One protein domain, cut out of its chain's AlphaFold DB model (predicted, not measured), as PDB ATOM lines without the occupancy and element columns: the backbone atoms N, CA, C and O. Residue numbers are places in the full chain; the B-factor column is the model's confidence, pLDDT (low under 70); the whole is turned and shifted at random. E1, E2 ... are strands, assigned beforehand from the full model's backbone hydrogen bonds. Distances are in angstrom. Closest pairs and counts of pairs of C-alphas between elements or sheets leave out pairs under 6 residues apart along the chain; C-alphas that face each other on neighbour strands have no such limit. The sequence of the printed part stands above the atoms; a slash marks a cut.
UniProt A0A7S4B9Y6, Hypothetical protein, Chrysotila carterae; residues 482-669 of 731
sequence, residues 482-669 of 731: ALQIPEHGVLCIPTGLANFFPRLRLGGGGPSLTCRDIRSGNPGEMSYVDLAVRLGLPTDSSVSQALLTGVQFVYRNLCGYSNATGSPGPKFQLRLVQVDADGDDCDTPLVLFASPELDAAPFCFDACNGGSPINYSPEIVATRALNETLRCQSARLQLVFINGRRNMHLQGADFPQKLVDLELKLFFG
ATOM      1  N   ALA A 482    -134.161 145.211 -11.777       64.81
ATOM      2  CA  ALA A 482    -134.741 145.213 -13.104       64.81
ATOM      3  C   ALA A 482    -134.318 146.518 -13.783       64.81
ATOM      4  O   ALA A 482    -134.811 147.592 -13.441       64.81
ATOM      5  N   LEU A 483    -133.372 146.428 -14.711       73.75
ATOM      6  CA  LEU A 483    -133.054 147.531 -15.602       73.75
ATOM      7  C   LEU A 483    -134.013 147.476 -16.783       73.75
ATOM      8  O   LEU A 483    -134.142 146.448 -17.450       73.75
ATOM      9  N   GLN A 484    -134.683 148.594 -17.032       81.19
ATOM     10  CA  GLN A 484    -135.510 148.751 -18.216       81.19
ATOM     11  C   GLN A 484    -134.605 148.918 -19.435       81.19
ATOM     12  O   GLN A 484    -133.711 149.767 -19.446       81.19
ATOM     13  N   ILE A 485    -134.818 148.078 -20.445       82.38
ATOM     14  CA  ILE A 485    -134.139 148.190 -21.730       82.38
ATOM     15  C   ILE A 485    -134.661 149.462 -22.409       82.38
ATOM     16  O   ILE A 485    -135.869 149.569 -22.632       82.38
ATOM     17  N   PRO A 486    -133.790 150.426 -22.750       78.50
ATOM     18  CA  PRO A 486    -134.221 151.590 -23.503       78.50
ATOM     19  C   PRO A 486    -134.551 151.188 -24.948       78.50
ATOM     20  O   PRO A 486    -133.864 150.351 -25.535       78.50
ATOM     21  N   GLU A 487    -135.564 151.817 -25.550       74.12
ATOM     22  CA  GLU A 487    -135.873 151.633 -26.980       74.12
ATOM     23  C   GLU A 487    -134.684 152.051 -27.868       74.12
ATOM     24  O   GLU A 487    -134.362 151.387 -28.856       74.12
ATOM     25  N   HIS A 488    -133.988 153.120 -27.464       81.62
ATOM     26  CA  HIS A 488    -132.810 153.681 -28.123       81.62
ATOM     27  C   HIS A 488    -131.786 154.150 -27.077       81.62
ATOM     28  O   HIS A 488    -132.164 154.736 -26.063       81.62
ATOM     29  N   GLY A 489    -130.488 153.951 -27.328       87.25
ATOM     30  CA  GLY A 489    -129.408 154.501 -26.498       87.25
ATOM     31  C   GLY A 489    -128.471 153.455 -25.892       87.25
ATOM     32  O   GLY A 489    -128.314 152.358 -26.419       87.25
ATOM     33  N   VAL A 490    -127.802 153.817 -24.794       86.94
ATOM     34  CA  VAL A 490    -126.802 152.973 -24.118       86.94
ATOM     35  C   VAL A 490    -127.297 152.601 -22.726       86.94
ATOM     36  O   VAL A 490    -127.622 153.476 -21.929       86.94
ATOM     37  N   LEU A 491    -127.312 151.305 -22.423       84.88
ATOM     38  CA  LEU A 491    -127.584 150.776 -21.093       84.88
ATOM     39  C   LEU A 491    -126.271 150.358 -20.425       84.88
ATOM     40  O   LEU A 491    -125.643 149.375 -20.828       84.88
ATOM     41  N   CYS A 492    -125.868 151.093 -19.391       84.50
ATOM     42  CA  CYS A 492    -124.736 150.735 -18.539       84.50
ATOM     43  C   CYS A 492    -125.173 149.688 -17.508       84.50
ATOM     44  O   CYS A 492    -126.080 149.931 -16.712       84.50
ATOM     45  N   ILE A 493    -124.527 148.525 -17.520       80.88
ATOM     46  CA  ILE A 493    -124.802 147.436 -16.587       80.88
ATOM     47  C   ILE A 493    -123.905 147.604 -15.356       80.88
ATOM     48  O   ILE A 493    -122.686 147.698 -15.511       80.88
ATOM     49  N   PRO A 494    -124.462 147.600 -14.134       70.69
ATOM     50  CA  PRO A 494    -123.664 147.615 -12.920       70.69
ATOM     51  C   PRO A 494    -122.920 146.282 -12.780       70.69
ATOM     52  O   PRO A 494    -123.504 145.231 -12.520       70.69
ATOM     53  N   THR A 495    -121.606 146.332 -12.963       68.00
ATOM     54  CA  THR A 495    -120.700 145.173 -13.009       68.00
ATOM     55  C   THR A 495    -119.720 145.131 -11.833       68.00
ATOM     56  O   THR A 495    -118.702 144.454 -11.890       68.00
ATOM     57  N   GLY A 496    -120.023 145.813 -10.723       68.56
ATOM     58  CA  GLY A 496    -119.284 145.621  -9.468       68.56
ATOM     59  C   GLY A 496    -119.361 144.170  -8.966       68.56
ATOM     60  O   GLY A 496    -120.329 143.467  -9.260       68.56
ATOM     61  N   LEU A 497    -118.375 143.719  -8.177       62.88
ATOM     62  CA  LEU A 497    -118.300 142.334  -7.664       62.88
ATOM     63  C   LEU A 497    -119.572 141.880  -6.934       62.88
ATOM     64  O   LEU A 497    -119.963 140.722  -7.056       62.88
ATOM     65  N   ALA A 498    -120.250 142.802  -6.245       59.28
ATOM     66  CA  ALA A 498    -121.527 142.555  -5.576       59.28
ATOM     67  C   ALA A 498    -122.662 142.129  -6.532       59.28
ATOM     68  O   ALA A 498    -123.648 141.544  -6.092       59.28
ATOM     69  N   ASN A 499    -122.527 142.404  -7.833       67.12
ATOM     70  CA  ASN A 499    -123.519 142.071  -8.849       67.12
ATOM     71  C   ASN A 499    -123.262 140.719  -9.521       67.12
ATOM     72  O   ASN A 499    -124.070 140.322 -10.352       67.12
ATOM     73  N   PHE A 500    -122.186 140.000  -9.197       70.00
ATOM     74  CA  PHE A 500    -121.903 138.680  -9.761       70.00
ATOM     75  C   PHE A 500    -122.308 137.563  -8.796       70.00
ATOM     76  O   PHE A 500    -122.113 137.666  -7.594       70.00
ATOM     77  N   PHE A 501    -122.868 136.473  -9.320       74.00
ATOM     78  CA  PHE A 501    -123.436 135.370  -8.545       74.00
ATOM     79  C   PHE A 501    -122.995 134.034  -9.142       74.00
ATOM     80  O   PHE A 501    -123.602 133.540 -10.098       74.00
ATOM     81  N   PRO A 502    -121.930 133.426  -8.597       74.12
ATOM     82  CA  PRO A 502    -121.516 132.086  -8.973       74.12
ATOM     83  C   PRO A 502    -122.669 131.096  -8.785       74.12
ATOM     84  O   PRO A 502    -123.257 131.016  -7.703       74.12
ATOM     85  N   ARG A 503    -123.006 130.322  -9.821       71.12
ATOM     86  CA  ARG A 503    -123.965 129.222  -9.664       71.12
ATOM     87  C   ARG A 503    -123.345 128.135  -8.784       71.12
ATOM     88  O   ARG A 503    -122.215 127.709  -9.025       71.12
ATOM     89  N   LEU A 504    -124.100 127.690  -7.775       50.09
ATOM     90  CA  LEU A 504    -123.713 126.608  -6.866       50.09
ATOM     91  C   LEU A 504    -123.324 125.349  -7.655       50.09
ATOM     92  O   LEU A 504    -124.045 124.908  -8.549       50.09
ATOM     93  N   ARG A 505    -122.184 124.760  -7.283       50.50
ATOM     94  CA  ARG A 505    -121.729 123.445  -7.743       50.50
ATOM     95  C   ARG A 505    -121.859 122.437  -6.606       50.50
ATOM     96  O   ARG A 505    -121.678 122.783  -5.445       50.50
ATOM     97  N   LEU A 506    -122.077 121.174  -6.964       37.91
ATOM     98  CA  LEU A 506    -122.113 120.030  -6.042       37.91
ATOM     99  C   LEU A 506    -120.706 119.565  -5.577       37.91
ATOM    100  O   LEU A 506    -120.594 118.530  -4.931       37.91
ATOM    101  N   GLY A 507    -119.625 120.300  -5.894       40.53
ATOM    102  CA  GLY A 507    -118.234 119.930  -5.578       40.53
ATOM    103  C   GLY A 507    -117.302 121.136  -5.355       40.53
ATOM    104  O   GLY A 507    -117.496 122.200  -5.943       40.53
ATOM    105  N   GLY A 508    -116.297 120.963  -4.487       43.88
ATOM    106  CA  GLY A 508    -115.525 122.014  -3.793       43.88
ATOM    107  C   GLY A 508    -114.491 122.834  -4.583       43.88
ATOM    108  O   GLY A 508    -113.432 123.125  -4.038       43.88
ATOM    109  N   GLY A 509    -114.766 123.234  -5.829       58.94
ATOM    110  CA  GLY A 509    -113.828 124.051  -6.627       58.94
ATOM    111  C   GLY A 509    -114.449 124.924  -7.725       58.94
ATOM    112  O   GLY A 509    -113.810 125.198  -8.739       58.94
ATOM    113  N   GLY A 510    -115.710 125.330  -7.549       66.31
ATOM    114  CA  GLY A 510    -116.452 126.146  -8.516       66.31
ATOM    115  C   GLY A 510    -115.992 127.610  -8.628       66.31
ATOM    116  O   GLY A 510    -115.053 128.032  -7.944       66.31
ATOM    117  N   PRO A 511    -116.660 128.407  -9.487       69.19
ATOM    118  CA  PRO A 511    -116.400 129.838  -9.574       69.19
ATOM    119  C   PRO A 511    -116.631 130.491  -8.208       69.19
ATOM    120  O   PRO A 511    -117.542 130.111  -7.475       69.19
ATOM    121  N   SER A 512    -115.797 131.461  -7.850       71.94
ATOM    122  CA  SER A 512    -115.869 132.128  -6.547       71.94
ATOM    123  C   SER A 512    -115.590 133.613  -6.679       71.94
ATOM    124  O   SER A 512    -114.913 134.051  -7.604       71.94
ATOM    125  N   LEU A 513    -116.137 134.384  -5.748       69.00
ATOM    126  CA  LEU A 513    -115.848 135.803  -5.611       69.00
ATOM    127  C   LEU A 513    -114.871 135.983  -4.461       69.00
ATOM    128  O   LEU A 513    -114.999 135.335  -3.419       69.00
ATOM    129  N   THR A 514    -113.923 136.886  -4.639       65.56
ATOM    130  CA  THR A 514    -113.173 137.466  -3.529       65.56
ATOM    131  C   THR A 514    -113.585 138.921  -3.354       65.56
ATOM    132  O   THR A 514    -114.374 139.445  -4.135       65.56
ATOM    133  N   CYS A 515    -113.024 139.609  -2.361       60.66
ATOM    134  CA  CYS A 515    -113.171 141.059  -2.256       60.66
ATOM    135  C   CYS A 515    -112.500 141.835  -3.408       60.66
ATOM    136  O   CYS A 515    -112.610 143.050  -3.429       60.66
ATOM    137  N   ARG A 516    -111.788 141.166  -4.333       68.56
ATOM    138  CA  ARG A 516    -110.975 141.810  -5.383       68.56
ATOM    139  C   ARG A 516    -111.211 141.276  -6.793       68.56
ATOM    140  O   ARG A 516    -110.863 141.946  -7.758       68.56
ATOM    141  N   ASP A 517    -111.735 140.060  -6.947       73.38
ATOM    142  CA  ASP A 517    -111.846 139.400  -8.250       73.38
ATOM    143  C   ASP A 517    -112.934 138.323  -8.333       73.38
ATOM    144  O   ASP A 517    -113.455 137.833  -7.329       73.38
ATOM    145  N   ILE A 518    -113.252 137.949  -9.575       82.44
ATOM    146  CA  ILE A 518    -114.076 136.792  -9.929       82.44
ATOM    147  C   ILE A 518    -113.143 135.682 -10.396       82.44
ATOM    148  O   ILE A 518    -112.436 135.837 -11.391       82.44
ATOM    149  N   ARG A 519    -113.173 134.537  -9.719       84.50
ATOM    150  CA  ARG A 519    -112.386 133.349 -10.060       84.50
ATOM    151  C   ARG A 519    -113.220 132.378 -10.880       84.50
ATOM    152  O   ARG A 519    -114.360 132.078 -10.525       84.50
ATOM    153  N   SER A 520    -112.633 131.825 -11.934       84.75
ATOM    154  CA  SER A 520    -113.335 130.946 -12.870       84.75
ATOM    155  C   SER A 520    -113.547 129.505 -12.383       84.75
ATOM    156  O   SER A 520    -114.268 128.748 -13.033       84.75
ATOM    157  N   GLY A 521    -112.941 129.096 -11.264       80.75
ATOM    158  CA  GLY A 521    -112.991 127.721 -10.739       80.75
ATOM    159  C   GLY A 521    -111.790 126.864 -11.159       80.75
ATOM    160  O   GLY A 521    -110.715 127.399 -11.434       80.75
ATOM    161  N   ASN A 522    -111.943 125.537 -11.175       81.62
ATOM    162  CA  ASN A 522    -110.844 124.608 -11.459       81.62
ATOM    163  C   ASN A 522    -110.549 124.432 -12.965       81.62
ATOM    164  O   ASN A 522    -111.437 124.612 -13.803       81.62
ATOM    165  N   PRO A 523    -109.316 124.028 -13.332       80.81
ATOM    166  CA  PRO A 523    -108.988 123.549 -14.676       80.81
ATOM    167  C   PRO A 523    -109.907 122.424 -15.174       80.81
ATOM    168  O   PRO A 523    -110.282 121.539 -14.412       80.81
ATOM    169  N   GLY A 524    -110.217 122.427 -16.470       81.88
ATOM    170  CA  GLY A 524    -111.050 121.438 -17.158       81.88
ATOM    171  C   GLY A 524    -112.551 121.659 -16.982       81.88
ATOM    172  O   GLY A 524    -113.352 120.903 -17.528       81.88
ATOM    173  N   GLU A 525    -112.945 122.675 -16.215       84.31
ATOM    174  CA  GLU A 525    -114.328 122.896 -15.824       84.31
ATOM    175  C   GLU A 525    -114.983 124.062 -16.563       84.31
ATOM    176  O   GLU A 525    -114.370 125.093 -16.841       84.31
ATOM    177  N   MET A 526    -116.282 123.912 -16.820       86.88
ATOM    178  CA  MET A 526    -117.151 125.037 -17.142       86.88
ATOM    179  C   MET A 526    -117.846 125.544 -15.882       86.88
ATOM    180  O   MET A 526    -118.354 124.755 -15.072       86.88
ATOM    181  N   SER A 527    -117.882 126.866 -15.760       86.06
ATOM    182  CA  SER A 527    -118.366 127.590 -14.590       86.06
ATOM    183  C   SER A 527    -119.248 128.752 -15.020       86.06
ATOM    184  O   SER A 527    -118.949 129.440 -15.992       86.06
ATOM    185  N   TYR A 528    -120.324 128.988 -14.276       87.44
ATOM    186  CA  TYR A 528    -121.346 129.972 -14.616       87.44
ATOM    187  C   TYR A 528    -121.458 131.001 -13.498       87.44
ATOM    188  O   TYR A 528    -121.573 130.635 -12.327       87.44
ATOM    189  N   VAL A 529    -121.440 132.275 -13.866       84.81
ATOM    190  CA  VAL A 529    -121.613 133.403 -12.955       84.81
ATOM    191  C   VAL A 529    -122.711 134.288 -13.525       84.81
ATOM    192  O   VAL A 529    -122.555 134.875 -14.592       84.81
ATOM    193  N   ASP A 530    -123.841 134.347 -12.835       84.50
ATOM    194  CA  ASP A 530    -124.977 135.176 -13.230       84.50
ATOM    195  C   ASP A 530    -124.745 136.614 -12.745       84.50
ATOM    196  O   ASP A 530    -124.221 136.812 -11.652       84.50
ATOM    197  N   LEU A 531    -125.128 137.622 -13.524       78.38
ATOM    198  CA  LEU A 531    -125.183 138.999 -13.031       78.38
ATOM    199  C   LEU A 531    -126.565 139.235 -12.399       78.38
ATOM    200  O   LEU A 531    -127.570 138.851 -13.001       78.38
ATOM    201  N   ALA A 532    -126.661 139.879 -11.228       68.75
ATOM    202  CA  ALA A 532    -127.936 140.228 -10.571       68.75
ATOM    203  C   ALA A 532    -128.641 141.425 -11.214       68.75
ATOM    204  O   ALA A 532    -129.135 142.334 -10.548       68.75
ATOM    205  N   VAL A 533    -128.712 141.392 -12.534       68.44
ATOM    206  CA  VAL A 533    -129.414 142.360 -13.352       68.44
ATOM    207  C   VAL A 533    -130.386 141.581 -14.220       68.44
ATOM    208  O   VAL A 533    -129.978 140.719 -15.007       68.44
ATOM    209  N   ARG A 534    -131.678 141.890 -14.075       77.94
ATOM    210  CA  ARG A 534    -132.687 141.499 -15.062       77.94
ATOM    211  C   ARG A 534    -132.893 142.653 -16.021       77.94
ATOM    212  O   ARG A 534    -133.028 143.793 -15.597       77.94
ATOM    213  N   LEU A 535    -132.920 142.346 -17.304       79.00
ATOM    214  CA  LEU A 535    -133.267 143.288 -18.350       79.00
ATOM    215  C   LEU A 535    -134.740 143.087 -18.679       79.00
ATOM    216  O   LEU A 535    -135.106 142.014 -19.151       79.00
ATOM    217  N   GLY A 536    -135.566 144.083 -18.376       79.44
ATOM    218  CA  GLY A 536    -136.993 144.078 -18.688       79.44
ATOM    219  C   GLY A 536    -137.290 144.919 -19.924       79.44
ATOM    220  O   GLY A 536    -136.647 145.947 -20.129       79.44
ATOM    221  N   LEU A 537    -138.257 144.496 -20.737       71.81
ATOM    222  CA  LEU A 537    -138.858 145.396 -21.725       71.81
ATOM    223  C   LEU A 537    -139.835 146.361 -21.018       71.81
ATOM    224  O   LEU A 537    -140.482 145.945 -20.050       71.81
ATOM    225  N   PRO A 538    -139.985 147.612 -21.493       65.31
ATOM    226  CA  PRO A 538    -140.913 148.569 -20.898       65.31
ATOM    227  C   PRO A 538    -142.358 148.059 -20.956       65.31
ATOM    228  O   PRO A 538    -142.904 147.835 -22.036       65.31
ATOM    229  N   THR A 539    -142.990 147.906 -19.789       61.22
ATOM    230  CA  THR A 539    -144.345 147.343 -19.633       61.22
ATOM    231  C   THR A 539    -145.454 148.203 -20.240       61.22
ATOM    232  O   THR A 539    -146.498 147.665 -20.590       61.22
ATOM    233  N   ASP A 540    -145.222 149.511 -20.391       58.59
ATOM    234  CA  ASP A 540    -146.210 150.489 -20.880       58.59
ATOM    235  C   ASP A 540    -146.064 150.841 -22.371       58.59
ATOM    236  O   ASP A 540    -146.808 151.670 -22.896       58.59
ATOM    237  N   SER A 541    -145.113 150.232 -23.083       49.50
ATOM    238  CA  SER A 541    -144.842 150.573 -24.482       49.50
ATOM    239  C   SER A 541    -145.522 149.599 -25.449       49.50
ATOM    240  O   SER A 541    -145.543 148.387 -25.241       49.50
ATOM    241  N   SER A 542    -146.018 150.103 -26.582       52.12
ATOM    242  CA  SER A 542    -146.440 149.304 -27.747       52.12
ATOM    243  C   SER A 542    -145.284 148.533 -28.415       52.12
ATOM    244  O   SER A 542    -145.442 147.992 -29.510       52.12
ATOM    245  N   VAL A 543    -144.105 148.519 -27.789       54.44
ATOM    246  CA  VAL A 543    -142.851 147.985 -28.303       54.44
ATOM    247  C   VAL A 543    -142.605 146.627 -27.653       54.44
ATOM    248  O   VAL A 543    -142.084 146.500 -26.551       54.44
ATOM    249  N   SER A 544    -142.992 145.568 -28.361       62.56
ATOM    250  CA  SER A 544    -142.788 144.178 -27.930       62.56
ATOM    251  C   SER A 544    -141.361 143.665 -28.162       62.56
ATOM    252  O   SER A 544    -141.082 142.495 -27.893       62.56
ATOM    253  N   GLN A 545    -140.467 144.497 -28.715       76.31
ATOM    254  CA  GLN A 545    -139.136 144.093 -29.167       76.31
ATOM    255  C   GLN A 545    -138.114 145.229 -29.039       76.31
ATOM    256  O   GLN A 545    -138.377 146.339 -29.488       76.31
ATOM    257  N   ALA A 546    -136.921 144.935 -28.517       82.81
ATOM    258  CA  ALA A 546    -135.795 145.873 -28.502       82.81
ATOM    259  C   ALA A 546    -134.662 145.373 -29.409       82.81
ATOM    260  O   ALA A 546    -134.271 144.206 -29.333       82.81
ATOM    261  N   LEU A 547    -134.116 146.247 -30.259       88.69
ATOM    262  CA  LEU A 547    -132.995 145.907 -31.138       88.69
ATOM    263  C   LEU A 547    -131.660 146.169 -30.432       88.69
ATOM    264  O   LEU A 547    -131.263 147.323 -30.262       88.69
ATOM    265  N   LEU A 548    -130.957 145.101 -30.058       90.69
ATOM    266  CA  LEU A 548    -129.600 145.148 -29.520       90.69
ATOM    267  C   LEU A 548    -128.593 145.272 -30.672       90.69
ATOM    268  O   LEU A 548    -128.340 144.324 -31.419       90.69
ATOM    269  N   THR A 549    -128.006 146.458 -30.783       92.75
ATOM    270  CA  THR A 549    -127.083 146.869 -31.854       92.75
ATOM    271  C   THR A 549    -125.604 146.708 -31.500       92.75
ATOM    272  O   THR A 549    -124.737 146.723 -32.373       92.75
ATOM    273  N   GLY A 550    -125.271 146.501 -30.224       92.94
ATOM    274  CA  GLY A 550    -123.891 146.232 -29.841       92.94
ATOM    275  C   GLY A 550    -123.657 146.022 -28.353       92.94
ATOM    276  O   GLY A 550    -124.544 146.208 -27.521       92.94
ATOM    277  N   VAL A 551    -122.426 145.635 -28.033       94.06
ATOM    278  CA  VAL A 551    -121.919 145.453 -26.672       94.06
ATOM    279  C   VAL A 551    -120.501 146.007 -26.564       94.06
ATOM    280  O   VAL A 551    -119.683 145.825 -27.467       94.06
ATOM    281  N   GLN A 552    -120.203 146.659 -25.444       93.88
ATOM    282  CA  GLN A 552    -118.848 147.000 -25.026       93.88
ATOM    283  C   GLN A 552    -118.592 146.384 -23.653       93.88
ATOM    284  O   GLN A 552    -119.397 146.552 -22.739       93.88
ATOM    285  N   PHE A 553    -117.475 145.677 -23.518       91.81
ATOM    286  CA  PHE A 553    -117.049 145.032 -22.289       91.81
ATOM    287  C   PHE A 553    -115.594 145.389 -21.986       91.81
ATOM    288  O   PHE A 553    -114.695 145.048 -22.757       91.81
ATOM    289  N   VAL A 554    -115.373 146.085 -20.874       89.31
ATOM    290  CA  VAL A 554    -114.049 146.458 -20.372       89.31
ATOM    291  C   VAL A 554    -113.667 145.497 -19.255       89.31
ATOM    292  O   VAL A 554    -114.447 145.293 -18.325       89.31
ATOM    293  N   TYR A 555    -112.496 144.868 -19.353       88.38
ATOM    294  CA  TYR A 555    -112.030 143.915 -18.348       88.38
ATOM    295  C   TYR A 555    -110.505 143.832 -18.257       88.38
ATOM    296  O   TYR A 555    -109.775 144.117 -19.206       88.38
ATOM    297  N   ARG A 556    -110.025 143.357 -17.106       86.50
ATOM    298  CA  ARG A 556    -108.647 142.900 -16.887       86.50
ATOM    299  C   ARG A 556    -108.680 141.448 -16.443       86.50
ATOM    300  O   ARG A 556    -109.610 141.024 -15.756       86.50
ATOM    301  N   ASN A 557    -107.687 140.667 -16.856       85.50
ATOM    302  CA  ASN A 557    -107.648 139.239 -16.559       85.50
ATOM    303  C   ASN A 557    -106.286 138.786 -16.033       85.50
ATOM    304  O   ASN A 557    -105.263 139.437 -16.233       85.50
ATOM    305  N   LEU A 558    -106.306 137.644 -15.361       81.81
ATOM    306  CA  LEU A 558    -105.135 136.885 -14.951       81.81
ATOM    307  C   LEU A 558    -105.388 135.412 -15.263       81.81
ATOM    308  O   LEU A 558    -106.479 134.914 -15.000       81.81
ATOM    309  N   CYS A 559    -104.379 134.704 -15.764       77.12
ATOM    310  CA  CYS A 559    -104.463 133.275 -16.064       77.12
ATOM    311  C   CYS A 559    -103.415 132.483 -15.271       77.12
ATOM    312  O   CYS A 559    -102.255 132.885 -15.243       77.12
ATOM    313  N   GLY A 560    -103.798 131.326 -14.715       63.03
ATOM    314  CA  GLY A 560    -102.844 130.325 -14.210       63.03
ATOM    315  C   GLY A 560    -102.652 130.244 -12.691       63.03
ATOM    316  O   GLY A 560    -101.521 130.280 -12.224       63.03
ATOM    317  N   TYR A 561    -103.723 130.045 -11.915       58.31
ATOM    318  CA  TYR A 561    -103.612 129.642 -10.499       58.31
ATOM    319  C   TYR A 561    -103.208 128.157 -10.342       58.31
ATOM    320  O   TYR A 561    -102.826 127.721  -9.261       58.31
ATOM    321  N   SER A 562    -103.296 127.353 -11.409       58.50
ATOM    322  CA  SER A 562    -102.789 125.979 -11.433       58.50
ATOM    323  C   SER A 562    -101.369 125.931 -12.008       58.50
ATOM    324  O   SER A 562    -101.101 126.528 -13.046       58.50
ATOM    325  N   ASN A 563    -100.483 125.122 -11.413       56.19
ATOM    326  CA  ASN A 563     -99.138 124.810 -11.941       56.19
ATOM    327  C   ASN A 563     -99.154 124.100 -13.318       56.19
ATOM    328  O   ASN A 563     -98.129 123.614 -13.793       56.19
ATOM    329  N   ALA A 564    -100.321 123.982 -13.951       60.34
ATOM    330  CA  ALA A 564    -100.506 123.308 -15.218       60.34
ATOM    331  C   ALA A 564    -100.135 124.244 -16.375       60.34
ATOM    332  O   ALA A 564    -100.829 125.214 -16.681       60.34
ATOM    333  N   THR A 565     -99.050 123.916 -17.064       58.94
ATOM    334  CA  THR A 565     -98.678 124.521 -18.340       58.94
ATOM    335  C   THR A 565     -99.233 123.647 -19.470       58.94
ATOM    336  O   THR A 565     -98.938 122.457 -19.566       58.94
ATOM    337  N   GLY A 566    -100.117 124.189 -20.313       63.44
ATOM    338  CA  GLY A 566    -100.613 123.460 -21.485       63.44
ATOM    339  C   GLY A 566    -101.867 124.052 -22.119       63.44
ATOM    340  O   GLY A 566    -102.584 124.827 -21.489       63.44
ATOM    341  N   SER A 567    -102.120 123.649 -23.364       67.69
ATOM    342  CA  SER A 567    -103.318 123.991 -24.136       67.69
ATOM    343  C   SER A 567    -104.431 122.944 -23.941       67.69
ATOM    344  O   SER A 567    -104.135 121.758 -23.734       67.69
ATOM    345  N   PRO A 568    -105.710 123.342 -24.026       79.94
ATOM    346  CA  PRO A 568    -106.167 124.716 -24.242       79.94
ATOM    347  C   PRO A 568    -106.061 125.593 -22.978       79.94
ATOM    348  O   PRO A 568    -106.118 125.084 -21.858       79.94
ATOM    349  N   GLY A 569    -105.889 126.902 -23.147       82.44
ATOM    350  CA  GLY A 569    -105.995 127.928 -22.110       82.44
ATOM    351  C   GLY A 569    -107.443 128.199 -21.666       82.44
ATOM    352  O   GLY A 569    -108.388 127.640 -22.227       82.44
ATOM    353  N   PRO A 570    -107.648 129.029 -20.627       88.62
ATOM    354  CA  PRO A 570    -108.979 129.440 -20.211       88.62
ATOM    355  C   PRO A 570    -109.530 130.513 -21.157       88.62
ATOM    356  O   PRO A 570    -108.786 131.297 -21.748       88.62
ATOM    357  N   LYS A 571    -110.854 130.562 -21.270       92.12
ATOM    358  CA  LYS A 571    -111.601 131.634 -21.938       92.12
ATOM    359  C   LYS A 571    -112.943 131.832 -21.257       92.12
ATOM    360  O   LYS A 571    -113.367 130.990 -20.466       92.12
ATOM    361  N   PHE A 572    -113.644 132.906 -21.582       93.38
ATOM    362  CA  PHE A 572    -114.996 133.129 -21.087       93.38
ATOM    363  C   PHE A 572    -115.920 133.676 -22.170       93.38
ATOM    364  O   PHE A 572    -115.491 134.183 -23.205       93.38
ATOM    365  N   GLN A 573    -117.218 133.558 -21.922       94.81
ATOM    366  CA  GLN A 573    -118.266 134.120 -22.757       94.81
ATOM    367  C   GLN A 573    -119.201 134.961 -21.902       94.81
ATOM    368  O   GLN A 573    -119.617 134.524 -20.834       94.81
ATOM    369  N   LEU A 574    -119.567 136.136 -22.396       92.69
ATOM    370  CA  LEU A 574    -120.696 136.898 -21.897       92.69
ATOM    371  C   LEU A 574    -121.927 136.516 -22.715       92.69
ATOM    372  O   LEU A 574    -121.945 136.667 -23.940       92.69
ATOM    373  N   ARG A 575    -122.949 136.017 -22.032       92.94
ATOM    374  CA  ARG A 575    -124.198 135.547 -22.618       92.94
ATOM    375  C   ARG A 575    -125.376 136.340 -22.075       92.94
ATOM    376  O   ARG A 575    -125.386 136.732 -20.910       92.94
ATOM    377  N   LEU A 576    -126.377 136.517 -22.920       90.00
ATOM    378  CA  LEU A 576    -127.705 136.967 -22.553       90.00
ATOM    379  C   LEU A 576    -128.636 135.755 -22.607       90.00
ATOM    380  O   LEU A 576    -128.830 135.159 -23.666       90.00
ATOM    381  N   VAL A 577    -129.170 135.368 -21.455       87.81
ATOM    382  CA  VAL A 577    -130.111 134.256 -21.321       87.81
ATOM    383  C   VAL A 577    -131.502 134.852 -21.190       87.81
ATOM    384  O   VAL A 577    -131.750 135.646 -20.282       87.81
ATOM    385  N   GLN A 578    -132.389 134.524 -22.117       83.50
ATOM    386  CA  GLN A 578    -133.774 134.960 -22.027       83.50
ATOM    387  C   GLN A 578    -134.491 134.122 -20.960       83.50
ATOM    388  O   GLN A 578    -134.138 132.965 -20.731       83.50
ATOM    389  N   VAL A 579    -135.435 134.738 -20.251       77.44
ATOM    390  CA  VAL A 579    -136.175 134.100 -19.160       77.44
ATOM    391  C   VAL A 579    -137.664 134.259 -19.440       77.44
ATOM    392  O   VAL A 579    -138.114 135.365 -19.751       77.44
ATOM    393  N   ASP A 580    -138.420 133.170 -19.355       71.31
ATOM    394  CA  ASP A 580    -139.872 133.207 -19.523       71.31
ATOM    395  C   ASP A 580    -140.603 133.737 -18.270       71.31
ATOM    396  O   ASP A 580    -139.991 134.147 -17.276       71.31
ATOM    397  N   ALA A 581    -141.938 133.789 -18.348       65.44
ATOM    398  CA  ALA A 581    -142.794 134.282 -17.269       65.44
ATOM    399  C   ALA A 581    -142.729 133.406 -16.004       65.44
ATOM    400  O   ALA A 581    -142.890 133.926 -14.898       65.44
ATOM    401  N   ASP A 582    -142.441 132.111 -16.161       62.38
ATOM    402  CA  ASP A 582    -142.297 131.152 -15.063       62.38
ATOM    403  C   ASP A 582    -140.893 131.205 -14.430       62.38
ATOM    404  O   ASP A 582    -140.658 130.679 -13.338       62.38
ATOM    405  N   GLY A 583    -139.970 131.944 -15.055       63.47
ATOM    406  CA  GLY A 583    -138.611 132.143 -14.572       63.47
ATOM    407  C   GLY A 583    -137.611 131.118 -15.102       63.47
ATOM    408  O   GLY A 583    -136.470 131.117 -14.623       63.47
ATOM    409  N   ASP A 584    -138.021 130.288 -16.060       71.12
ATOM    410  CA  ASP A 584    -137.198 129.274 -16.698       71.12
ATOM    411  C   ASP A 584    -136.409 129.869 -17.876       71.12
ATOM    412  O   ASP A 584    -136.800 130.855 -18.510       71.12
ATOM    413  N   ASP A 585    -135.220 129.311 -18.120       76.75
ATOM    414  CA  ASP A 585    -134.347 129.743 -19.212       76.75
ATOM    415  C   ASP A 585    -134.996 129.337 -20.551       76.75
ATOM    416  O   ASP A 585    -135.169 128.145 -20.816       76.75
ATOM    417  N   CYS A 586    -135.333 130.309 -21.402       64.81
ATOM    418  CA  CYS A 586    -135.904 130.049 -22.723       64.81
ATOM    419  C   CYS A 586    -134.836 130.090 -23.830       64.81
ATOM    420  O   CYS A 586    -133.884 130.870 -23.765       64.81
ATOM    421  N   ASP A 587    -135.020 129.241 -24.852       62.25
ATOM    422  CA  ASP A 587    -134.179 129.101 -26.051       62.25
ATOM    423  C   ASP A 587    -132.647 129.028 -25.812       62.25
ATOM    424  O   ASP A 587    -132.130 128.885 -24.703       62.25
ATOM    425  N   THR A 588    -131.873 129.011 -26.903       78.56
ATOM    426  CA  THR A 588    -130.403 128.993 -26.849       78.56
ATOM    427  C   THR A 588    -129.884 130.381 -26.440       78.56
ATOM    428  O   THR A 588    -130.251 131.366 -27.081       78.56
ATOM    429  N   PRO A 589    -129.006 130.506 -25.424       87.31
ATOM    430  CA  PRO A 589    -128.544 131.807 -24.941       87.31
ATOM    431  C   PRO A 589    -127.740 132.568 -26.003       87.31
ATOM    432  O   PRO A 589    -126.853 132.006 -26.653       87.31
ATOM    433  N   LEU A 590    -127.993 133.871 -26.129       89.75
ATOM    434  CA  LEU A 590    -127.306 134.745 -27.076       89.75
ATOM    435  C   LEU A 590    -125.900 135.083 -26.562       89.75
ATOM    436  O   LEU A 590    -125.740 135.697 -25.509       89.75
ATOM    437  N   VAL A 591    -124.857 134.720 -27.310       92.69
ATOM    438  CA  VAL A 591    -123.468 135.051 -26.949       92.69
ATOM    439  C   VAL A 591    -123.149 136.480 -27.383       92.69
ATOM    440  O   VAL A 591    -122.861 136.736 -28.555       92.69
ATOM    441  N   LEU A 592    -123.148 137.404 -26.422       92.25
ATOM    442  CA  LEU A 592    -122.821 138.813 -26.638       92.25
ATOM    443  C   LEU A 592    -121.334 138.992 -26.945       92.25
ATOM    444  O   LEU A 592    -120.966 139.664 -27.904       92.25
ATOM    445  N   PHE A 593    -120.467 138.332 -26.182       93.56
ATOM    446  CA  PHE A 593    -119.018 138.399 -26.356       93.56
ATOM    447  C   PHE A 593    -118.371 137.060 -25.992       93.56
ATOM    448  O   PHE A 593    -118.823 136.373 -25.079       93.56
ATOM    449  N   ALA A 594    -117.305 136.692 -26.695       93.69
ATOM    450  CA  ALA A 594    -116.468 135.544 -26.370       93.69
ATOM    451  C   ALA A 594    -115.010 136.001 -26.371       93.69
ATOM    452  O   ALA A 594    -114.539 136.541 -27.372       93.69
ATOM    453  N   SER A 595    -114.309 135.798 -25.257       92.12
ATOM    454  CA  SER A 595    -112.889 136.117 -25.186       92.12
ATOM    455  C   SER A 595    -112.091 135.181 -26.102       92.12
ATOM    456  O   SER A 595    -112.495 134.025 -26.299       92.12
ATOM    457  N   PRO A 596    -110.927 135.620 -26.617       89.50
ATOM    458  CA  PRO A 596    -109.954 134.677 -27.149       89.50
ATOM    459  C   PRO A 596    -109.530 133.682 -26.058       89.50
ATOM    460  O   PRO A 596    -109.751 133.902 -24.861       89.50
ATOM    461  N   GLU A 597    -108.929 132.576 -26.484       87.00
ATOM    462  CA  GLU A 597    -108.207 131.694 -25.571       87.00
ATOM    463  C   GLU A 597    -106.996 132.437 -25.010       87.00
ATOM    464  O   GLU A 597    -106.241 133.056 -25.758       87.00
ATOM    465  N   LEU A 598    -106.855 132.437 -23.687       82.38
ATOM    466  CA  LEU A 598    -105.827 133.221 -23.020       82.38
ATOM    467  C   LEU A 598    -104.570 132.365 -22.808       82.38
ATOM    468  O   LEU A 598    -104.579 131.360 -22.084       82.38
ATOM    469  N   ASP A 599    -103.479 132.780 -23.447       69.50
ATOM    470  CA  ASP A 599    -102.162 132.159 -23.319       69.50
ATOM    471  C   ASP A 599    -101.365 132.718 -22.132       69.50
ATOM    472  O   ASP A 599    -101.570 133.846 -21.689       69.50
ATOM    473  N   ALA A 600    -100.473 131.899 -21.568       62.50
ATOM    474  CA  ALA A 600     -99.713 132.253 -20.369       62.50
ATOM    475  C   ALA A 600     -98.312 132.794 -20.712       62.50
ATOM    476  O   ALA A 600     -97.485 132.009 -21.169       62.50
ATOM    477  N   ALA A 601     -98.051 134.088 -20.437       51.59
ATOM    478  CA  ALA A 601     -96.795 134.676 -19.901       51.59
ATOM    479  C   ALA A 601     -96.816 136.234 -19.901       51.59
ATOM    480  O   ALA A 601     -97.404 136.811 -20.812       51.59
ATOM    481  N   PRO A 602     -96.070 136.941 -19.015       50.19
ATOM    482  CA  PRO A 602     -95.874 136.743 -17.583       50.19
ATOM    483  C   PRO A 602     -96.656 137.815 -16.789       50.19
ATOM    484  O   PRO A 602     -96.347 139.002 -16.851       50.19
ATOM    485  N   PHE A 603     -97.614 137.407 -15.962       49.62
ATOM    486  CA  PHE A 603     -98.042 138.236 -14.834       49.62
ATOM    487  C   PHE A 603     -97.702 137.447 -13.575       49.62
ATOM    488  O   PHE A 603     -98.138 136.308 -13.415       49.62
ATOM    489  N   CYS A 604     -96.772 137.986 -12.781       45.84
ATOM    490  CA  CYS A 604     -96.090 137.241 -11.732       45.84
ATOM    491  C   CYS A 604     -97.059 136.777 -10.638       45.84
ATOM    492  O   CYS A 604     -97.873 137.548 -10.124       45.84
ATOM    493  N   PHE A 605     -96.913 135.513 -10.265       51.81
ATOM    494  CA  PHE A 605     -97.539 134.917  -9.098       51.81
ATOM    495  C   PHE A 605     -96.521 134.891  -7.951       51.81
ATOM    496  O   PHE A 605     -95.347 134.597  -8.184       51.81
ATOM    497  N   ASP A 606     -96.961 135.183  -6.727       43.72
ATOM    498  CA  ASP A 606     -96.188 134.876  -5.521       43.72
ATOM    499  C   ASP A 606     -96.436 133.401  -5.170       43.72
ATOM    500  O   ASP A 606     -97.519 133.018  -4.724       43.72
ATOM    501  N   ALA A 607     -95.446 132.562  -5.473       41.03
ATOM    502  CA  ALA A 607     -95.591 131.124  -5.661       41.03
ATOM    503  C   ALA A 607     -95.978 130.298  -4.422       41.03
ATOM    504  O   ALA A 607     -96.084 129.077  -4.548       41.03
ATOM    505  N   CYS A 608     -96.160 130.884  -3.231       34.81
ATOM    506  CA  CYS A 608     -96.116 130.070  -2.008       34.81
ATOM    507  C   CYS A 608     -97.158 130.320  -0.903       34.81
ATOM    508  O   CYS A 608     -97.206 129.491  -0.004       34.81
ATOM    509  N   ASN A 609     -98.023 131.347  -0.934       37.91
ATOM    510  CA  ASN A 609     -98.800 131.706   0.279       37.91
ATOM    511  C   ASN A 609    -100.318 131.926   0.121       37.91
ATOM    512  O   ASN A 609    -100.945 132.497   1.010       37.91
ATOM    513  N   GLY A 610    -100.951 131.502  -0.980       45.62
ATOM    514  CA  GLY A 610    -102.397 131.733  -1.158       45.62
ATOM    515  C   GLY A 610    -102.782 133.223  -1.210       45.62
ATOM    516  O   GLY A 610    -103.923 133.583  -0.918       45.62
ATOM    517  N   GLY A 611    -101.824 134.088  -1.563       47.41
ATOM    518  CA  GLY A 611    -102.008 135.532  -1.672       47.41
ATOM    519  C   GLY A 611    -102.872 135.939  -2.868       47.41
ATOM    520  O   GLY A 611    -102.992 135.214  -3.858       47.41
ATOM    521  N   SER A 612    -103.494 137.116  -2.772       54.88
ATOM    522  CA  SER A 612    -104.176 137.753  -3.904       54.88
ATOM    523  C   SER A 612    -103.179 138.062  -5.025       54.88
ATOM    524  O   SER A 612    -102.040 138.428  -4.726       54.88
ATOM    525  N   PRO A 613    -103.586 137.982  -6.302       61.78
ATOM    526  CA  PRO A 613    -102.719 138.391  -7.397       61.78
ATOM    527  C   PRO A 613    -102.290 139.844  -7.240       61.78
ATOM    528  O   PRO A 613    -103.089 140.660  -6.791       61.78
ATOM    529  N   ILE A 614    -101.058 140.165  -7.634       59.12
ATOM    530  CA  ILE A 614    -100.534 141.540  -7.601       59.12
ATOM    531  C   ILE A 614    -100.511 142.206  -8.982       59.12
ATOM    532  O   ILE A 614    -100.439 143.425  -9.048       59.12
ATOM    533  N   ASN A 615    -100.630 141.436 -10.073       69.12
ATOM    534  CA  ASN A 615    -100.543 141.942 -11.445       69.12
ATOM    535  C   ASN A 615    -101.612 141.305 -12.349       69.12
ATOM    536  O   ASN A 615    -101.558 140.108 -12.613       69.12
ATOM    537  N   TYR A 616    -102.554 142.106 -12.853       77.62
ATOM    538  CA  TYR A 616    -103.476 141.722 -13.934       77.62
ATOM    539  C   TYR A 616    -102.956 142.230 -15.282       77.62
ATOM    540  O   TYR A 616    -102.149 143.163 -15.324       77.62
ATOM    541  N   SER A 617    -103.486 141.683 -16.383       79.69
ATOM    542  CA  SER A 617    -103.290 142.228 -17.732       79.69
ATOM    543  C   SER A 617    -103.546 143.739 -17.780       79.69
ATOM    544  O   SER A 617    -104.286 144.253 -16.939       79.69
ATOM    545  N   PRO A 618    -103.029 144.474 -18.778       82.31
ATOM    546  CA  PRO A 618    -103.570 145.788 -19.116       82.31
ATOM    547  C   PRO A 618    -105.092 145.735 -19.338       82.31
ATOM    548  O   PRO A 618    -105.659 144.657 -19.549       82.31
ATOM    549  N   GLU A 619    -105.739 146.897 -19.281       84.50
ATOM    550  CA  GLU A 619    -107.154 147.052 -19.628       84.50
ATOM    551  C   GLU A 619    -107.429 146.566 -21.055       84.50
ATOM    552  O   GLU A 619    -106.709 146.910 -21.995       84.50
ATOM    553  N   ILE A 620    -108.480 145.762 -21.206       87.00
ATOM    554  CA  ILE A 620    -108.976 145.282 -22.492       87.00
ATOM    555  C   ILE A 620    -110.374 145.854 -22.694       87.00
ATOM    556  O   ILE A 620    -111.292 145.517 -21.950       87.00
ATOM    557  N   VAL A 621    -110.542 146.676 -23.730       89.75
ATOM    558  CA  VAL A 621    -111.840 147.211 -24.162       89.75
ATOM    559  C   VAL A 621    -112.314 146.412 -25.374       89.75
ATOM    560  O   VAL A 621    -111.862 146.628 -26.498       89.75
ATOM    561  N   ALA A 622    -113.227 145.470 -25.158       89.31
ATOM    562  CA  ALA A 622    -113.819 144.676 -26.225       89.31
ATOM    563  C   ALA A 622    -115.135 145.303 -26.687       89.31
ATOM    564  O   ALA A 622    -116.060 145.456 -25.898       89.31
ATOM    565  N   THR A 623    -115.245 145.643 -27.971       92.12
ATOM    566  CA  THR A 623    -116.473 146.200 -28.557       92.12
ATOM    567  C   THR A 623    -116.927 145.333 -29.726       92.12
ATOM    568  O   THR A 623    -116.111 144.955 -30.566       92.12
ATOM    569  N   ARG A 624    -118.219 145.001 -29.787       92.62
ATOM    570  CA  ARG A 624    -118.804 144.167 -30.844       92.62
ATOM    571  C   ARG A 624    -120.152 144.724 -31.291       92.62
ATOM    572  O   ARG A 624    -121.031 144.949 -30.462       92.62
ATOM    573  N   ALA A 625    -120.312 144.893 -32.601       91.06
ATOM    574  CA  ALA A 625    -121.602 145.176 -33.218       91.06
ATOM    575  C   ALA A 625    -122.481 143.917 -33.213       91.06
ATOM    576  O   ALA A 625    -121.999 142.803 -33.445       91.06
ATOM    577  N   LEU A 626    -123.764 144.105 -32.932       91.12
ATOM    578  CA  LEU A 626    -124.796 143.074 -32.884       91.12
ATOM    579  C   LEU A 626    -125.982 143.531 -33.744       91.12
ATOM    580  O   LEU A 626    -126.102 144.707 -34.075       91.12
ATOM    581  N   ASN A 627    -126.846 142.603 -34.134       90.25
ATOM    582  CA  ASN A 627    -128.094 142.924 -34.823       90.25
ATOM    583  C   ASN A 627    -129.187 141.965 -34.348       90.25
ATOM    584  O   ASN A 627    -129.745 141.188 -35.120       90.25
ATOM    585  N   GLU A 628    -129.397 141.954 -33.034       88.31
ATOM    586  CA  GLU A 628    -130.181 140.929 -32.352       88.31
ATOM    587  C   GLU A 628    -131.467 141.538 -31.807       88.31
ATOM    588  O   GLU A 628    -131.448 142.542 -31.098       88.31
ATOM    589  N   THR A 629    -132.607 140.937 -32.138       85.88
ATOM    590  CA  THR A 629    -133.909 141.410 -31.658       85.88
ATOM    591  C   THR A 629    -134.291 140.664 -30.387       85.88
ATOM    592  O   THR A 629    -134.528 139.456 -30.414       85.88
ATOM    593  N   LEU A 630    -134.384 141.383 -29.270       83.06
ATOM    594  CA  LEU A 630    -134.815 140.833 -27.989       83.06
ATOM    595  C   LEU A 630    -136.343 140.800 -27.940       83.06
ATOM    596  O   LEU A 630    -136.984 141.840 -28.063       83.06
ATOM    597  N   ARG A 631    -136.917 139.602 -27.777       75.06
ATOM    598  CA  ARG A 631    -138.375 139.354 -27.791       75.06
ATOM    599  C   ARG A 631    -138.947 138.942 -26.430       75.06
ATOM    600  O   ARG A 631    -140.134 138.662 -26.320       75.06
ATOM    601  N   CYS A 632    -138.103 138.848 -25.408       66.88
ATOM    602  CA  CYS A 632    -138.473 138.354 -24.088       66.88
ATOM    603  C   CYS A 632    -138.835 139.504 -23.142       66.88
ATOM    604  O   CYS A 632    -138.175 140.541 -23.136       66.88
ATOM    605  N   GLN A 633    -139.826 139.280 -22.277       70.38
ATOM    606  CA  GLN A 633    -140.199 140.230 -21.223       70.38
ATOM    607  C   GLN A 633    -139.088 140.410 -20.178       70.38
ATOM    608  O   GLN A 633    -139.006 141.461 -19.548       70.38
ATOM    609  N   SER A 634    -138.229 139.398 -20.008       78.00
ATOM    610  CA  SER A 634    -137.097 139.414 -19.087       78.00
ATOM    611  C   SER A 634    -135.900 138.667 -19.680       78.00
ATOM    612  O   SER A 634    -136.038 137.568 -20.207       78.00
ATOM    613  N   ALA A 635    -134.697 139.216 -19.526       83.06
ATOM    614  CA  ALA A 635    -133.438 138.522 -19.794       83.06
ATOM    615  C   ALA A 635    -132.459 138.689 -18.627       83.06
ATOM    616  O   ALA A 635    -132.559 139.630 -17.844       83.06
ATOM    617  N   ARG A 636    -131.493 137.780 -18.505       86.25
ATOM    618  CA  ARG A 636    -130.409 137.832 -17.515       86.25
ATOM    619  C   ARG A 636    -129.055 137.728 -18.201       86.25
ATOM    620  O   ARG A 636    -128.901 137.015 -19.191       86.25
ATOM    621  N   LEU A 637    -128.060 138.416 -17.661       89.25
ATOM    622  CA  LEU A 637    -126.685 138.341 -18.148       89.25
ATOM    623  C   LEU A 637    -125.916 137.255 -17.391       89.25
ATOM    624  O   LEU A 637    -126.085 137.083 -16.184       89.25
ATOM    625  N   GLN A 638    -125.065 136.518 -18.100       91.12
ATOM    626  CA  GLN A 638    -124.285 135.420 -17.541       91.12
ATOM    627  C   GLN A 638    -122.869 135.405 -18.120       91.12
ATOM    628  O   GLN A 638    -122.685 135.391 -19.336       91.12
ATOM    629  N   LEU A 639    -121.865 135.335 -17.250       91.69
ATOM    630  CA  LEU A 639    -120.503 134.964 -17.615       91.69
ATOM    631  C   LEU A 639    -120.342 133.447 -17.535       91.69
ATOM    632  O   LEU A 639    -120.647 132.819 -16.521       91.69
ATOM    633  N   VAL A 640    -119.827 132.858 -18.607       92.94
ATOM    634  CA  VAL A 640    -119.511 131.434 -18.695       92.94
ATOM    635  C   VAL A 640    -118.019 131.288 -18.875       92.94
ATOM    636  O   VAL A 640    -117.490 131.583 -19.944       92.94
ATOM    637  N   PHE A 641    -117.341 130.823 -17.838       91.69
ATOM    638  CA  PHE A 641    -115.939 130.465 -17.924       91.69
ATOM    639  C   PHE A 641    -115.795 129.050 -18.470       91.69
ATOM    640  O   PHE A 641    -116.500 128.131 -18.056       91.69
ATOM    641  N   ILE A 642    -114.854 128.891 -19.390       91.81
ATOM    642  CA  ILE A 642    -114.459 127.628 -19.996       91.81
ATOM    643  C   ILE A 642    -112.985 127.456 -19.649       91.81
ATOM    644  O   ILE A 642    -112.102 127.976 -20.339       91.81
ATOM    645  N   ASN A 643    -112.720 126.778 -18.537       85.69
ATOM    646  CA  ASN A 643    -111.361 126.534 -18.087       85.69
ATOM    647  C   ASN A 643    -110.793 125.372 -18.898       85.69
ATOM    648  O   ASN A 643    -111.256 124.238 -18.781       85.69
ATOM    649  N   GLY A 644    -109.792 125.651 -19.732       84.31
ATOM    650  CA  GLY A 644    -108.960 124.613 -20.331       84.31
ATOM    651  C   GLY A 644    -108.076 123.953 -19.267       84.31
ATOM    652  O   GLY A 644    -108.508 123.683 -18.154       84.31
ATOM    653  N   ARG A 645    -106.789 123.735 -19.528       81.75
ATOM    654  CA  ARG A 645    -105.861 123.183 -18.516       81.75
ATOM    655  C   ARG A 645    -105.497 124.168 -17.399       81.75
ATOM    656  O   ARG A 645    -104.794 123.804 -16.459       81.75
ATOM    657  N   ARG A 646    -105.986 125.403 -17.482       80.19
ATOM    658  CA  ARG A 646    -105.746 126.495 -16.535       80.19
ATOM    659  C   ARG A 646    -107.065 127.160 -16.172       80.19
ATOM    660  O   ARG A 646    -108.034 127.070 -16.922       80.19
ATOM    661  N   ASN A 647    -107.068 127.862 -15.050       81.81
ATOM    662  CA  ASN A 647    -108.143 128.758 -14.653       81.81
ATOM    663  C   ASN A 647    -107.745 130.229 -14.839       81.81
ATOM    664  O   ASN A 647    -106.602 130.543 -15.190       81.81
ATOM    665  N   MET A 648    -108.703 131.126 -14.622       85.06
ATOM    666  CA  MET A 648    -108.529 132.561 -14.781       85.06
ATOM    667  C   MET A 648    -109.284 133.362 -13.727       85.06
ATOM    668  O   MET A 648    -110.256 132.893 -13.135       85.06
ATOM    669  N   HIS A 649    -108.822 134.584 -13.498       85.44
ATOM    670  CA  HIS A 649    -109.499 135.579 -12.686       85.44
ATOM    671  C   HIS A 649    -109.847 136.779 -13.571       85.44
ATOM    672  O   HIS A 649    -109.041 137.177 -14.417       85.44
ATOM    673  N   LEU A 650    -111.024 137.364 -13.366       86.56
ATOM    674  CA  LEU A 650    -111.358 138.696 -13.862       86.56
ATOM    675  C   LEU A 650    -111.286 139.667 -12.692       86.56
ATOM    676  O   LEU A 650    -111.872 139.405 -11.641       86.56
ATOM    677  N   GLN A 651    -110.536 140.751 -12.863       80.62
ATOM    678  CA  GLN A 651    -110.381 141.765 -11.825       80.62
ATOM    679  C   GLN A 651    -111.732 142.412 -11.510       80.62
ATOM    680  O   GLN A 651    -112.494 142.696 -12.427       80.62
ATOM    681  N   GLY A 652    -112.024 142.625 -10.231       69.88
ATOM    682  CA  GLY A 652    -113.148 143.434  -9.771       69.88
ATOM    683  C   GLY A 652    -112.692 144.783  -9.213       69.88
ATOM    684  O   GLY A 652    -111.588 145.238  -9.505       69.88
ATOM    685  N   ALA A 653    -113.538 145.411  -8.397       59.12
ATOM    686  CA  ALA A 653    -113.227 146.694  -7.768       59.12
ATOM    687  C   ALA A 653    -112.073 146.586  -6.740       59.12
ATOM    688  O   ALA A 653    -111.755 145.495  -6.265       59.12
ATOM    689  N   ASP A 654    -111.474 147.734  -6.395       53.84
ATOM    690  CA  ASP A 654    -110.444 147.933  -5.354       53.84
ATOM    691  C   ASP A 654    -109.022 147.421  -5.648       53.84
ATOM    692  O   ASP A 654    -108.478 146.545  -4.967       53.84
ATOM    693  N   PHE A 655    -108.342 148.063  -6.606       51.72
ATOM    694  CA  PHE A 655    -106.890 147.931  -6.765       51.72
ATOM    695  C   PHE A 655    -106.181 149.293  -6.705       51.72
ATOM    696  O   PHE A 655    -106.631 150.240  -7.346       51.72
ATOM    697  N   PRO A 656    -105.031 149.407  -6.008       47.53
ATOM    698  CA  PRO A 656    -104.327 150.681  -5.800       47.53
ATOM    699  C   PRO A 656    -103.720 151.306  -7.072       47.53
ATOM    700  O   PRO A 656    -103.185 152.408  -7.019       47.53
ATOM    701  N   GLN A 657    -103.782 150.628  -8.222       47.22
ATOM    702  CA  GLN A 657    -103.204 151.081  -9.488       47.22
ATOM    703  C   GLN A 657    -104.304 151.204 -10.551       47.22
ATOM    704  O   GLN A 657    -104.490 150.286 -11.346       47.22
ATOM    705  N   LYS A 658    -105.015 152.343 -10.541       46.69
ATOM    706  CA  LYS A 658    -106.155 152.705 -11.412       46.69
ATOM    707  C   LYS A 658    -107.345 151.729 -11.350       46.69
ATOM    708  O   LYS A 658    -107.253 150.577 -11.766       46.69
ATOM    709  N   LEU A 659    -108.488 152.243 -10.884       48.25
ATOM    710  CA  LEU A 659    -109.795 151.589 -10.971       48.25
ATOM    711  C   LEU A 659    -110.131 151.347 -12.445       48.25
ATOM    712  O   LEU A 659    -110.455 152.280 -13.174       48.25
ATOM    713  N   VAL A 660    -110.008 150.100 -12.879       52.81
ATOM    714  CA  VAL A 660    -110.675 149.616 -14.083       52.81
ATOM    715  C   VAL A 660    -111.649 148.577 -13.578       52.81
ATOM    716  O   VAL A 660    -111.307 147.399 -13.450       52.81
ATOM    717  N   ASP A 661    -112.828 149.048 -13.186       64.38
ATOM    718  CA  ASP A 661    -113.928 148.155 -12.869       64.38
ATOM    719  C   ASP A 661    -114.275 147.355 -14.131       64.38
ATOM    720  O   ASP A 661    -114.099 147.824 -15.259       64.38
ATOM    721  N   LEU A 662    -114.764 146.122 -13.963       76.12
ATOM    722  CA  LEU A 662    -115.488 145.479 -15.056       76.12
ATOM    723  C   LEU A 662    -116.575 146.464 -15.478       76.12
ATOM    724  O   LEU A 662    -117.359 146.871 -14.626       76.12
ATOM    725  N   GLU A 663    -116.628 146.843 -16.752       84.50
ATOM    726  CA  GLU A 663    -117.688 147.702 -17.288       84.50
ATOM    727  C   GLU A 663    -118.382 146.987 -18.433       84.50
ATOM    728  O   GLU A 663    -117.739 146.530 -19.380       84.50
ATOM    729  N   LEU A 664    -119.710 146.923 -18.383       88.19
ATOM    730  CA  LEU A 664    -120.515 146.375 -19.464       88.19
ATOM    731  C   LEU A 664    -121.542 147.404 -19.935       88.19
ATOM    732  O   LEU A 664    -122.332 147.916 -19.148       88.19
ATOM    733  N   LYS A 665    -121.551 147.679 -21.239       91.31
ATOM    734  CA  LYS A 665    -122.507 148.575 -21.899       91.31
ATOM    735  C   LYS A 665    -123.203 147.834 -23.035       91.31
ATOM    736  O   LYS A 665    -122.543 147.182 -23.845       91.31
ATOM    737  N   LEU A 666    -124.526 147.940 -23.092       91.50
ATOM    738  CA  LEU A 666    -125.365 147.414 -24.171       91.50
ATOM    739  C   LEU A 666    -125.924 148.581 -24.990       91.50
ATOM    740  O   LEU A 666    -126.352 149.579 -24.419       91.50
ATOM    741  N   PHE A 667    -125.917 148.459 -26.314       91.31
ATOM    742  CA  PHE A 667    -126.317 149.527 -27.235       91.31
ATOM    743  C   PHE A 667    -127.607 149.147 -27.960       91.31
ATOM    744  O   PHE A 667    -127.670 148.082 -28.577       91.31
ATOM    745  N   PHE A 668    -128.610 150.022 -27.936       88.81
ATOM    746  CA  PHE A 668    -129.943 149.792 -28.493       88.81
ATOM    747  C   PHE A 668    -130.325 150.841 -29.545       88.81
ATOM    748  O   PHE A 668    -129.953 152.012 -29.442       88.81
ATOM    749  N   GLY A 669    -131.102 150.420 -30.547       76.38
ATOM    750  CA  GLY A 669    -131.862 151.324 -31.415       76.38
ATOM    751  C   GLY A 669    -131.040 152.373 -32.182       76.38
ATOM    752  O   GLY A 669    -131.336 153.561 -32.107       76.38
TER     753      GLY A 669
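This is residues 482 to 669 of the 731 residues of the protein "Hypothetical protein" of Chrysotila carterae (UniProt A0A7S4B9Y6). Two strongly twisted sheets lie face to face as a sandwich, their strands crossed at 37 degrees: E1, E3, E5, E8, E9 and E11 make one sheet, and E2, E13, E6 and E10 make the other. A small third sheet of E4, E12 and E7 sits at one end of the sandwich, and the long link of residues 595 to 619 reaches out beyond it. The printed part has 188 residues with no named helix and thirteen named strands, E1 to E13 in order along the chain; the class is all strand, although under half of the residues, 87, are in named strands. The six-stranded sheet is branched and mixed, while the other two, in the orders E2, E13, E6, E10 and E4, E12, E7, are antiparallel. The whole is compact, with a radius of gyration of the C-alphas of 17.2 A, and its outline is elongated, spanning 59 by 37 by 27 A.

In the branched sheet, E5, residues 526 to 536, has E11, residues 634 to 642, as antiparallel neighbour on one side, with N 529 and O 639 2.8 A apart, within hydrogen-bond range. On the other side of E5 are E3, residues 500 to 502, antiparallel, with N 501 and O 530 at 2.7 A, and E1, residues 482 to 484, parallel, with N 483 and O 534 at 2.8 A. E8, residues 571 to 579, is the antiparallel neighbour of E11, with N 575 and O 638 at 2.8 A. E9, residues 585 to 594, forms a hairpin with E8, N 576 and O 590 being 2.8 A apart; it is an edge strand and bends by 70 degrees at residue 588. In the sheet facing it, E6, residues 546 to 555, is an inner strand between E10, residues 620 to 630, with N 551 and O 624 at 2.9 A, and E13, residues 663 to 668, with N 552 and O 665 at 2.9 A. E2, residues 489 to 493, is the edge strand beside E13, with N 491 and O 666 at 2.8 A. Across the sandwich, the closest C-alphas of E6 and E9 are those of Val 551 and Leu 592, 6.7 A apart. E6 runs on into E7, residues 557 to 559, at 62 degrees. E12, residues 648 to 651, is the inner strand between E7, with N 649 and O 558 at 2.8 A, and E4, residues 517 to 519, with N 518 and O 650 at 2.9 A. The closest C-alphas of E12 and E6 are those of Leu 650 and Tyr 555, 6.9 A apart.

E5 is 27.5 A long, from C-alpha 526 at (-117.151, 125.037, -17.142) to C-alpha 536 at (-136.993, 144.078, -18.688). E10 is 26.8 A, E6 25.9 A, E11 25.5 A, E8 24.9 A and E9 20.1 A long. E13 is 16.7 A and E2 13.0 A long. E1 begins at C-alpha 482, at (-134.741, 145.213, -13.104), and E13 ends at C-alpha 668, at (-129.943, 149.792, -28.493).

The two C-alphas farthest apart, those of Ser 542 and Cys 608, are 59.7 A from each other. The printed part has no cut. The links E3 to E4, E7 to E8, E9 to E10 and E12 to E13 are long, with 14, 11, 25 and 11 residues. The mean pLDDT of the printed part is 74.6, and 68 residues are under 70, among them residues 504 to 511, 538 to 544, 560 to 567, 599 to 615 and 652 to 661.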